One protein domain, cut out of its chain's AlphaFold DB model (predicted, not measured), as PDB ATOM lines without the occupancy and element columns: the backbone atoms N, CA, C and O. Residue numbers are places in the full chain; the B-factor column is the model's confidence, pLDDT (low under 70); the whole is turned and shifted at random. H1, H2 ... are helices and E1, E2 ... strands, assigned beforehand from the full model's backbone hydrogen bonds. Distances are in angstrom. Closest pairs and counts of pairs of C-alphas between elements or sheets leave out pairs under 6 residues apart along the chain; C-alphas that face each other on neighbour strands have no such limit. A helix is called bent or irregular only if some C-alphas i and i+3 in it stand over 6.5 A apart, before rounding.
ATOM      1  N   GLN A 151     -16.551  41.961   8.505       80.00
ATOM      2  CA  GLN A 151     -16.933  41.358   9.783       80.00
ATOM      3  C   GLN A 151     -16.515  42.203  10.998       80.00
ATOM      4  O   GLN A 151     -17.078  42.050  12.076       80.00
ATOM      5  N   LEU A 152     -15.509  43.066  10.835       83.00
ATOM      6  CA  LEU A 152     -14.984  43.955  11.872       83.00
ATOM      7  C   LEU A 152     -15.464  45.405  11.697       83.00
ATOM      8  O   LEU A 152     -15.159  46.263  12.528       83.00
ATOM      9  N   GLN A 153     -16.199  45.700  10.621       85.94
ATOM     10  CA  GLN A 153     -16.797  47.013  10.405       85.94
ATOM     11  C   GLN A 153     -17.992  47.207  11.346       85.94
ATOM     12  O   GLN A 153     -18.777  46.295  11.577       85.94
ATOM     13  N   GLY A 154     -18.137  48.416  11.891       86.81
ATOM     14  CA  GLY A 154     -19.278  48.773  12.742       86.81
ATOM     15  C   GLY A 154     -19.198  48.289  14.193       86.81
ATOM     16  O   GLY A 154     -20.111  48.584  14.960       86.81
ATOM     17  N   LEU A 155     -18.113  47.620  14.597       86.94
ATOM     18  CA  LEU A 155     -17.901  47.250  15.995       86.94
ATOM     19  C   LEU A 155     -17.866  48.494  16.888       86.94
ATOM     20  O   LEU A 155     -17.158  49.469  16.608       86.94
ATOM     21  N   THR A 156     -18.592  48.436  17.995       87.94
ATOM     22  CA  THR A 156     -18.556  49.433  19.061       87.94
ATOM     23  C   THR A 156     -17.181  49.459  19.737       87.94
ATOM     24  O   THR A 156     -16.408  48.502  19.676       87.94
ATOM     25  N   ILE A 157     -16.854  50.556  20.431       82.38
ATOM     26  CA  ILE A 157     -15.571  50.685  21.147       82.38
ATOM     27  C   ILE A 157     -15.320  49.505  22.115       82.38
ATOM     28  O   ILE A 157     -14.192  49.001  22.138       82.38
ATOM     29  N   PRO A 158     -16.306  49.027  22.905       82.06
ATOM     30  CA  PRO A 158     -16.124  47.836  23.735       82.06
ATOM     31  C   PRO A 158     -15.794  46.568  22.936       82.06
ATOM     32  O   PRO A 158     -14.885  45.838  23.324       82.06
ATOM     33  N   GLU A 159     -16.475  46.328  21.814       84.50
ATOM     34  CA  GLU A 159     -16.258  45.143  20.972       84.50
ATOM     35  C   GLU A 159     -14.880  45.169  20.311       84.50
ATOM     36  O   GLU A 159     -14.149  44.182  20.375       84.50
ATOM     37  N   GLN A 160     -14.467  46.324  19.777       85.75
ATOM     38  CA  GLN A 160     -13.115  46.517  19.241       85.75
ATOM     39  C   GLN A 160     -12.046  46.200  20.295       85.75
ATOM     40  O   GLN A 160     -11.044  45.551  19.998       85.75
ATOM     41  N   ARG A 161     -12.263  46.619  21.551       82.75
ATOM     42  CA  ARG A 161     -11.350  46.314  22.663       82.75
ATOM     43  C   ARG A 161     -11.342  44.833  23.041       82.75
ATOM     44  O   ARG A 161     -10.309  44.353  23.502       82.75
ATOM     45  N   LEU A 162     -12.459  44.127  22.877       81.69
ATOM     46  CA  LEU A 162     -12.570  42.702  23.193       81.69
ATOM     47  C   LEU A 162     -11.778  41.837  22.204       81.69
ATOM     48  O   LEU A 162     -11.124  40.886  22.617       81.69
ATOM     49  N   ILE A 163     -11.794  42.196  20.919       82.88
ATOM     50  CA  ILE A 163     -11.082  41.454  19.865       82.88
ATOM     51  C   ILE A 163      -9.640  41.927  19.641       82.88
ATOM     52  O   ILE A 163      -8.913  41.356  18.829       82.88
ATOM     53  N   ALA A 164      -9.216  42.996  20.318       84.25
ATOM     54  CA  ALA A 164      -7.878  43.541  20.155       84.25
ATOM     55  C   ALA A 164      -6.816  42.548  20.651       84.25
ATOM     56  O   ALA A 164      -6.849  42.121  21.805       84.25
ATOM     57  N   LEU A 165      -5.805  42.275  19.819       83.31
ATOM     58  CA  LEU A 165      -4.661  41.423  20.181       83.31
ATOM     59  C   LEU A 165      -3.925  41.916  21.432       83.31
ATOM     60  O   LEU A 165      -3.344  41.125  22.167       83.31
ATOM     61  N   TYR A 166      -3.964  43.226  21.682       85.00
ATOM     62  CA  TYR A 166      -3.402  43.849  22.868       85.00
ATOM     63  C   TYR A 166      -4.467  44.671  23.579       85.00
ATOM     64  O   TYR A 166      -5.108  45.536  22.977       85.00
ATOM     65  N   ARG A 167      -4.640  44.426  24.878       81.38
ATOM     66  CA  ARG A 167      -5.534  45.213  25.722       81.38
ATOM     67  C   ARG A 167      -4.766  46.358  26.335       81.38
ATOM     68  O   ARG A 167      -3.808  46.153  27.085       81.38
ATOM     69  N   HIS A 168      -5.250  47.564  26.089       75.94
ATOM     70  CA  HIS A 168      -4.867  48.699  26.899       75.94
ATOM     71  C   HIS A 168      -5.751  48.737  28.151       75.94
ATOM     72  O   HIS A 168      -6.938  49.061  28.070       75.94
ATOM     73  N   ASN A 169      -5.191  48.348  29.297       70.19
ATOM     74  CA  ASN A 169      -5.947  48.257  30.551       70.19
ATOM     75  C   ASN A 169      -6.126  49.621  31.231       70.19
ATOM     76  O   ASN A 169      -7.170  49.865  31.830       70.19
ATOM     77  N   SER A 170      -5.142  50.518  31.127       68.75
ATOM     78  CA  SER A 170      -5.207  51.854  31.725       68.75
ATOM     79  C   SER A 170      -4.265  52.845  31.034       68.75
ATOM     80  O   SER A 170      -3.097  52.545  30.786       68.75
ATOM     81  N   CYS A 171      -4.771  54.052  30.760       65.62
ATOM     82  CA  CYS A 171      -3.971  55.184  30.295       65.62
ATOM     83  C   CYS A 171      -3.753  56.130  31.474       65.62
ATOM     84  O   CYS A 171      -4.712  56.727  31.964       65.62
ATOM     85  N   ILE A 172      -2.510  56.270  31.940       72.19
ATOM     86  CA  ILE A 172      -2.183  57.258  32.971       72.19
ATOM     87  C   ILE A 172      -1.633  58.493  32.271       72.19
ATOM     88  O   ILE A 172      -0.492  58.527  31.804       72.19
ATOM     89  N   VAL A 173      -2.472  59.519  32.214       68.69
ATOM     90  CA  VAL A 173      -2.106  60.838  31.715       68.69
ATOM     91  C   VAL A 173      -1.780  61.723  32.907       68.69
ATOM     92  O   VAL A 173      -2.647  62.011  33.729       68.69
ATOM     93  N   LYS A 174      -0.536  62.198  32.988       66.38
ATOM     94  CA  LYS A 174      -0.157  63.233  33.949       66.38
ATOM     95  C   LYS A 174      -0.159  64.582  33.239       66.38
ATOM     96  O   LYS A 174       0.780  64.903  32.517       66.38
ATOM     97  N   LEU A 175      -1.215  65.362  33.443       64.50
ATOM     98  CA  LEU A 175      -1.258  66.749  32.986       64.50
ATOM     99  C   LEU A 175      -0.340  67.576  33.894       64.50
ATOM    100  O   LEU A 175      -0.481  67.549  35.116       64.50
ATOM    101  N   GLN A 176       0.633  68.270  33.309       62.19
ATOM    102  CA  GLN A 176       1.547  69.144  34.046       62.19
ATOM    103  C   GLN A 176       1.336  70.571  33.552       62.19
ATOM    104  O   GLN A 176       1.911  70.969  32.547       62.19
ATOM    105  N   SER A 177       0.515  71.348  34.255       59.41
ATOM    106  CA  SER A 177       0.422  72.786  34.010       59.41
ATOM    107  C   SER A 177       1.340  73.518  34.989       59.41
ATOM    108  O   SER A 177       1.026  73.571  36.181       59.41
ATOM    109  N   PRO A 178       2.477  74.080  34.547       57.06
ATOM    110  CA  PRO A 178       3.081  75.182  35.272       57.06
ATOM    111  C   PRO A 178       2.183  76.402  35.017       57.06
ATOM    112  O   PRO A 178       2.316  77.086  34.005       57.06
ATOM    113  N   PHE A 179       1.183  76.616  35.869       55.66
ATOM    114  CA  PHE A 179       0.274  77.756  35.749       55.66
ATOM    115  C   PHE A 179       1.058  79.070  35.764       55.66
ATOM    116  O   PHE A 179       1.717  79.320  36.761       55.66
ATOM    117  N   HIS A 180       0.925  79.899  34.715       56.84
ATOM    118  CA  HIS A 180       0.966  81.372  34.804       56.84
ATOM    119  C   HIS A 180       0.313  82.116  33.606       56.84
ATOM    120  O   HIS A 180       0.035  83.303  33.749       56.84
ATOM    121  N   LEU A 189      -0.231  66.091  24.761       66.56
ATOM    122  CA  LEU A 189      -0.396  65.071  25.786       66.56
ATOM    123  C   LEU A 189       0.865  64.199  25.854       66.56
ATOM    124  O   LEU A 189       1.263  63.620  24.844       66.56
ATOM    125  N   LYS A 190       1.470  64.053  27.038       67.06
ATOM    126  CA  LYS A 190       2.524  63.055  27.288       67.06
ATOM    127  C   LYS A 190       2.046  62.082  28.364       67.06
ATOM    128  O   LYS A 190       1.720  62.494  29.473       67.06
ATOM    129  N   GLY A 191       2.001  60.794  28.038       69.25
ATOM    130  CA  GLY A 191       1.544  59.740  28.943       69.25
ATOM    131  C   GLY A 191       2.259  58.422  28.680       69.25
ATOM    132  O   GLY A 191       2.852  58.235  27.616       69.25
ATOM    133  N   ASN A 192       2.201  57.521  29.659       77.06
ATOM    134  CA  ASN A 192       2.701  56.156  29.518       77.06
ATOM    135  C   ASN A 192       1.531  55.222  29.199       77.06
ATOM    136  O   ASN A 192       0.456  55.328  29.793       77.06
ATOM    137  N   CYS A 193       1.757  54.297  28.271       76.62
ATOM    138  CA  CYS A 193       0.789  53.287  27.875       76.62
ATOM    139  C   CYS A 193       1.336  51.907  28.237       76.62
ATOM    140  O   CYS A 193       2.414  51.537  27.776       76.62
ATOM    141  N   ILE A 194       0.597  51.154  29.056       80.00
ATOM    142  CA  ILE A 194       0.885  49.742  29.324       80.00
ATOM    143  C   ILE A 194      -0.152  48.913  28.569       80.00
ATOM    144  O   ILE A 194      -1.357  49.152  28.683       80.00
ATOM    145  N   SER A 195       0.323  47.962  27.770       82.19
ATOM    146  CA  SER A 195      -0.524  47.059  26.993       82.19
ATOM    147  C   SER A 195      -0.108  45.618  27.248       82.19
ATOM    148  O   SER A 195       1.085  45.327  27.326       82.19
ATOM    149  N   PHE A 196      -1.089  44.730  27.366       83.50
ATOM    150  CA  PHE A 196      -0.874  43.300  27.583       83.50
ATOM    151  C   PHE A 196      -1.447  42.510  26.404       83.50
ATOM    152  O   PHE A 196      -2.505  42.901  25.899       83.50
ATOM    153  N   PRO A 197      -0.792  41.428  25.949       87.88
ATOM    154  CA  PRO A 197      -1.381  40.547  24.947       87.88
ATOM    155  C   PRO A 197      -2.674  39.925  25.492       87.88
ATOM    156  O   PRO A 197      -2.736  39.538  26.660       87.88
ATOM    157  N   GLN A 198      -3.709  39.849  24.657       83.94
ATOM    158  CA  GLN A 198      -4.943  39.128  24.967       83.94
ATOM    159  C   GLN A 198      -4.879  37.721  24.388       83.94
ATOM    160  O   GLN A 198      -4.550  37.540  23.217       83.94
ATOM    161  N   ASP A 199      -5.274  36.731  25.183       86.00
ATOM    162  CA  ASP A 199      -5.545  35.388  24.678       86.00
ATOM    163  C   ASP A 199      -6.962  35.338  24.093       86.00
ATOM    164  O   ASP A 199      -7.916  34.858  24.709       86.00
ATOM    165  N   VAL A 200      -7.101  35.904  22.892       82.50
ATOM    166  CA  VAL A 200      -8.383  36.001  22.179       82.50
ATOM    167  C   VAL A 200      -8.989  34.611  21.947       82.50
ATOM    168  O   VAL A 200     -10.206  34.455  22.004       82.50
ATOM    169  N   ILE A 201      -8.154  33.586  21.738       84.31
ATOM    170  CA  ILE A 201      -8.600  32.209  21.487       84.31
ATOM    171  C   ILE A 201      -9.270  31.639  22.736       84.31
ATOM    172  O   ILE A 201     -10.366  31.083  22.645       84.31
ATOM    173  N   ASN A 202      -8.631  31.767  23.897       85.19
ATOM    174  CA  ASN A 202      -9.198  31.257  25.139       85.19
ATOM    175  C   ASN A 202     -10.441  32.049  25.571       85.19
ATOM    176  O   ASN A 202     -11.433  31.458  25.990       85.19
ATOM    177  N   ILE A 203     -10.433  33.375  25.389       83.12
ATOM    178  CA  ILE A 203     -11.604  34.225  25.653       83.12
ATOM    179  C   ILE A 203     -12.787  33.801  24.772       83.12
ATOM    180  O   ILE A 203     -13.889  33.603  25.281       83.12
ATOM    181  N   ALA A 204     -12.566  33.605  23.468       83.50
ATOM    182  CA  ALA A 204     -13.610  33.159  22.551       83.50
ATOM    183  C   ALA A 204     -14.161  31.781  22.943       83.50
ATOM    184  O   ALA A 204     -15.375  31.592  22.963       83.50
ATOM    185  N   LYS A 205     -13.284  30.837  23.319       86.50
ATOM    186  CA  LYS A 205     -13.702  29.525  23.834       86.50
ATOM    187  C   LYS A 205     -14.583  29.668  25.072       86.50
ATOM    188  O   LYS A 205     -15.667  29.100  25.088       86.50
ATOM    189  N   LEU A 206     -14.154  30.437  26.073       84.94
ATOM    190  CA  LEU A 206     -14.919  30.661  27.307       84.94
ATOM    191  C   LEU A 206     -16.314  31.231  27.032       84.94
ATOM    192  O   LEU A 206     -17.290  30.753  27.604       84.94
ATOM    193  N   ILE A 207     -16.422  32.213  26.135       79.56
ATOM    194  CA  ILE A 207     -17.714  32.803  25.760       79.56
ATOM    195  C   ILE A 207     -18.612  31.752  25.091       79.56
ATOM    196  O   ILE A 207     -19.775  31.621  25.463       79.56
ATOM    197  N   LEU A 208     -18.072  30.967  24.153       78.88
ATOM    198  CA  LEU A 208     -18.825  29.929  23.439       78.88
ATOM    199  C   LEU A 208     -19.249  28.761  24.343       78.88
ATOM    200  O   LEU A 208     -20.322  28.200  24.141       78.88
ATOM    201  N   TYR A 209     -18.436  28.402  25.342       77.69
ATOM    202  CA  TYR A 209     -18.772  27.359  26.319       77.69
ATOM    203  C   TYR A 209     -19.886  27.772  27.283       77.69
ATOM    204  O   TYR A 209     -20.589  26.903  27.776       77.69
ATOM    205  N   HIS A 210     -20.044  29.066  27.569       71.12
ATOM    206  CA  HIS A 210     -21.082  29.561  28.477       71.12
ATOM    207  C   HIS A 210     -22.412  29.898  27.787       71.12
ATOM    208  O   HIS A 210     -23.391  30.180  28.475       71.12
ATOM    209  N   TRP A 211     -22.448  29.915  26.452       56.69
ATOM    210  CA  TRP A 211     -23.648  30.200  25.654       56.69
ATOM    211  C   TRP A 211     -24.316  28.951  25.053       56.69
ATOM    212  O   TRP A 211     -25.413  29.077  24.510       56.69
ATOM    213  N   ASN A 212     -23.684  27.776  25.159       46.84
ATOM    214  CA  ASN A 212     -24.281  26.463  24.872       46.84
ATOM    215  C   ASN A 212     -24.681  25.764  26.174       46.84
ATOM    216  O   ASN A 212     -25.677  25.012  26.140       46.84
TER     217      ASN A 212
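What this domain is: This is residues 151 to 180 and 189 to 212 of the 212 residues of the protein "Hypothetical protein" of Rotaria socialis (UniProt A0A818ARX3). A thin two-stranded antiparallel ribbon, E1 beside E2, has a helix near one end of each strand: H1 comes just before E1 and H2 just after E2, with H1 set crosswise to H2. H2 carries the long shape onward past that end of the ribbon, and residues 205 to 212 stick out there; beyond the other end, residues 174 to 180 run on from E1 to a cut. The printed part has 54 residues, with two named helices and two named strands in the order H1, E1, E2, H2 along the chain, and the sheet has the order E1 - E2. The class is mixed, helices and strands. The whole is extended, with a radius of gyration of the C-alphas of 16.7 A and spans of 61 by 23 by 16 A.

Where its parts are: The sheet is made of E1, residues 166 to 173, and E2, residues 191 to 197. E1 has 8 residues and measures 19.2 A from its first to its last C-alpha, beginning at C-alpha 166, (-3.402, 43.849, 22.868). It bends by 58 degrees at residue 169. E2 has 7 residues and measures 19.8 A, from C-alpha 191 at (1.544, 59.740, 28.943) to C-alpha 197. H1 holds residues 157 to 163, Ile 157 to Ile 163, and is 10.3 A long. H2, residues 200 to 211, is the longest helix with 12 residues and 16.7 A; it ends at C-alpha 211, (-23.648, 30.200, 25.654). Neither helix is bent or irregular.

How they stand to each other: E1 and E2 are antiparallel neighbours, with 163 degrees between their N-to-C directions. C-alphas that face each other are, for instance, those of Tyr 166 and Pro 197, 4.4 A apart, those of His 168 and Ser 195, 4.6 A apart, and those of Val 173 and Gly 191, 4.7 A apart. Two backbone pairs across these strands are within hydrogen-bond range: N 167 and O 196 at 2.8 A, and N 196 and O 167 at 3.1 A. H1 is joined to E1 by a tight link of 2 residues, and their closest C-alphas, those of Arg 161 and Arg 167, are 6.7 A apart. A tight link of 2 residues also joins E2 to H2. H1 and H2 are close but not clearly touching, with 2 pairs of C-alphas within 8 A; the closest are those of Ile 163 and Val 200, 6.5 A apart. The lines of these two helices are about perpendicular, at 77 degrees. H1 and E2 are apart, and so are E1 and H2. In both H1 and H2 every O i to N i+4 pair is within hydrogen-bond range.

The domain as a whole: The two C-alphas farthest apart in the domain are those of His 180 and Asn 212, at 61.2 A, while those of Gln 151 and Asn 212, the first and last printed, are 22.4 A apart. Residues 205 to 212, of which 205 to 211 belong to H2, stand free; without them the body of 46 residues spans 51 by 23 by 10 A. Residues 181 to 188 are not printed, and the C-alphas of His 180 and Leu 189 are 18.7 A apart across this cut, which lies in the link from E1 to E2. Of the links that are printed whole, none is long. Asn 212 is the chain's last residue. The mean pLDDT of the printed part is 76.5, and 15 residues are under 70: residues 170 to 171, 173 to 180, 189 to 191 and 211 to 212.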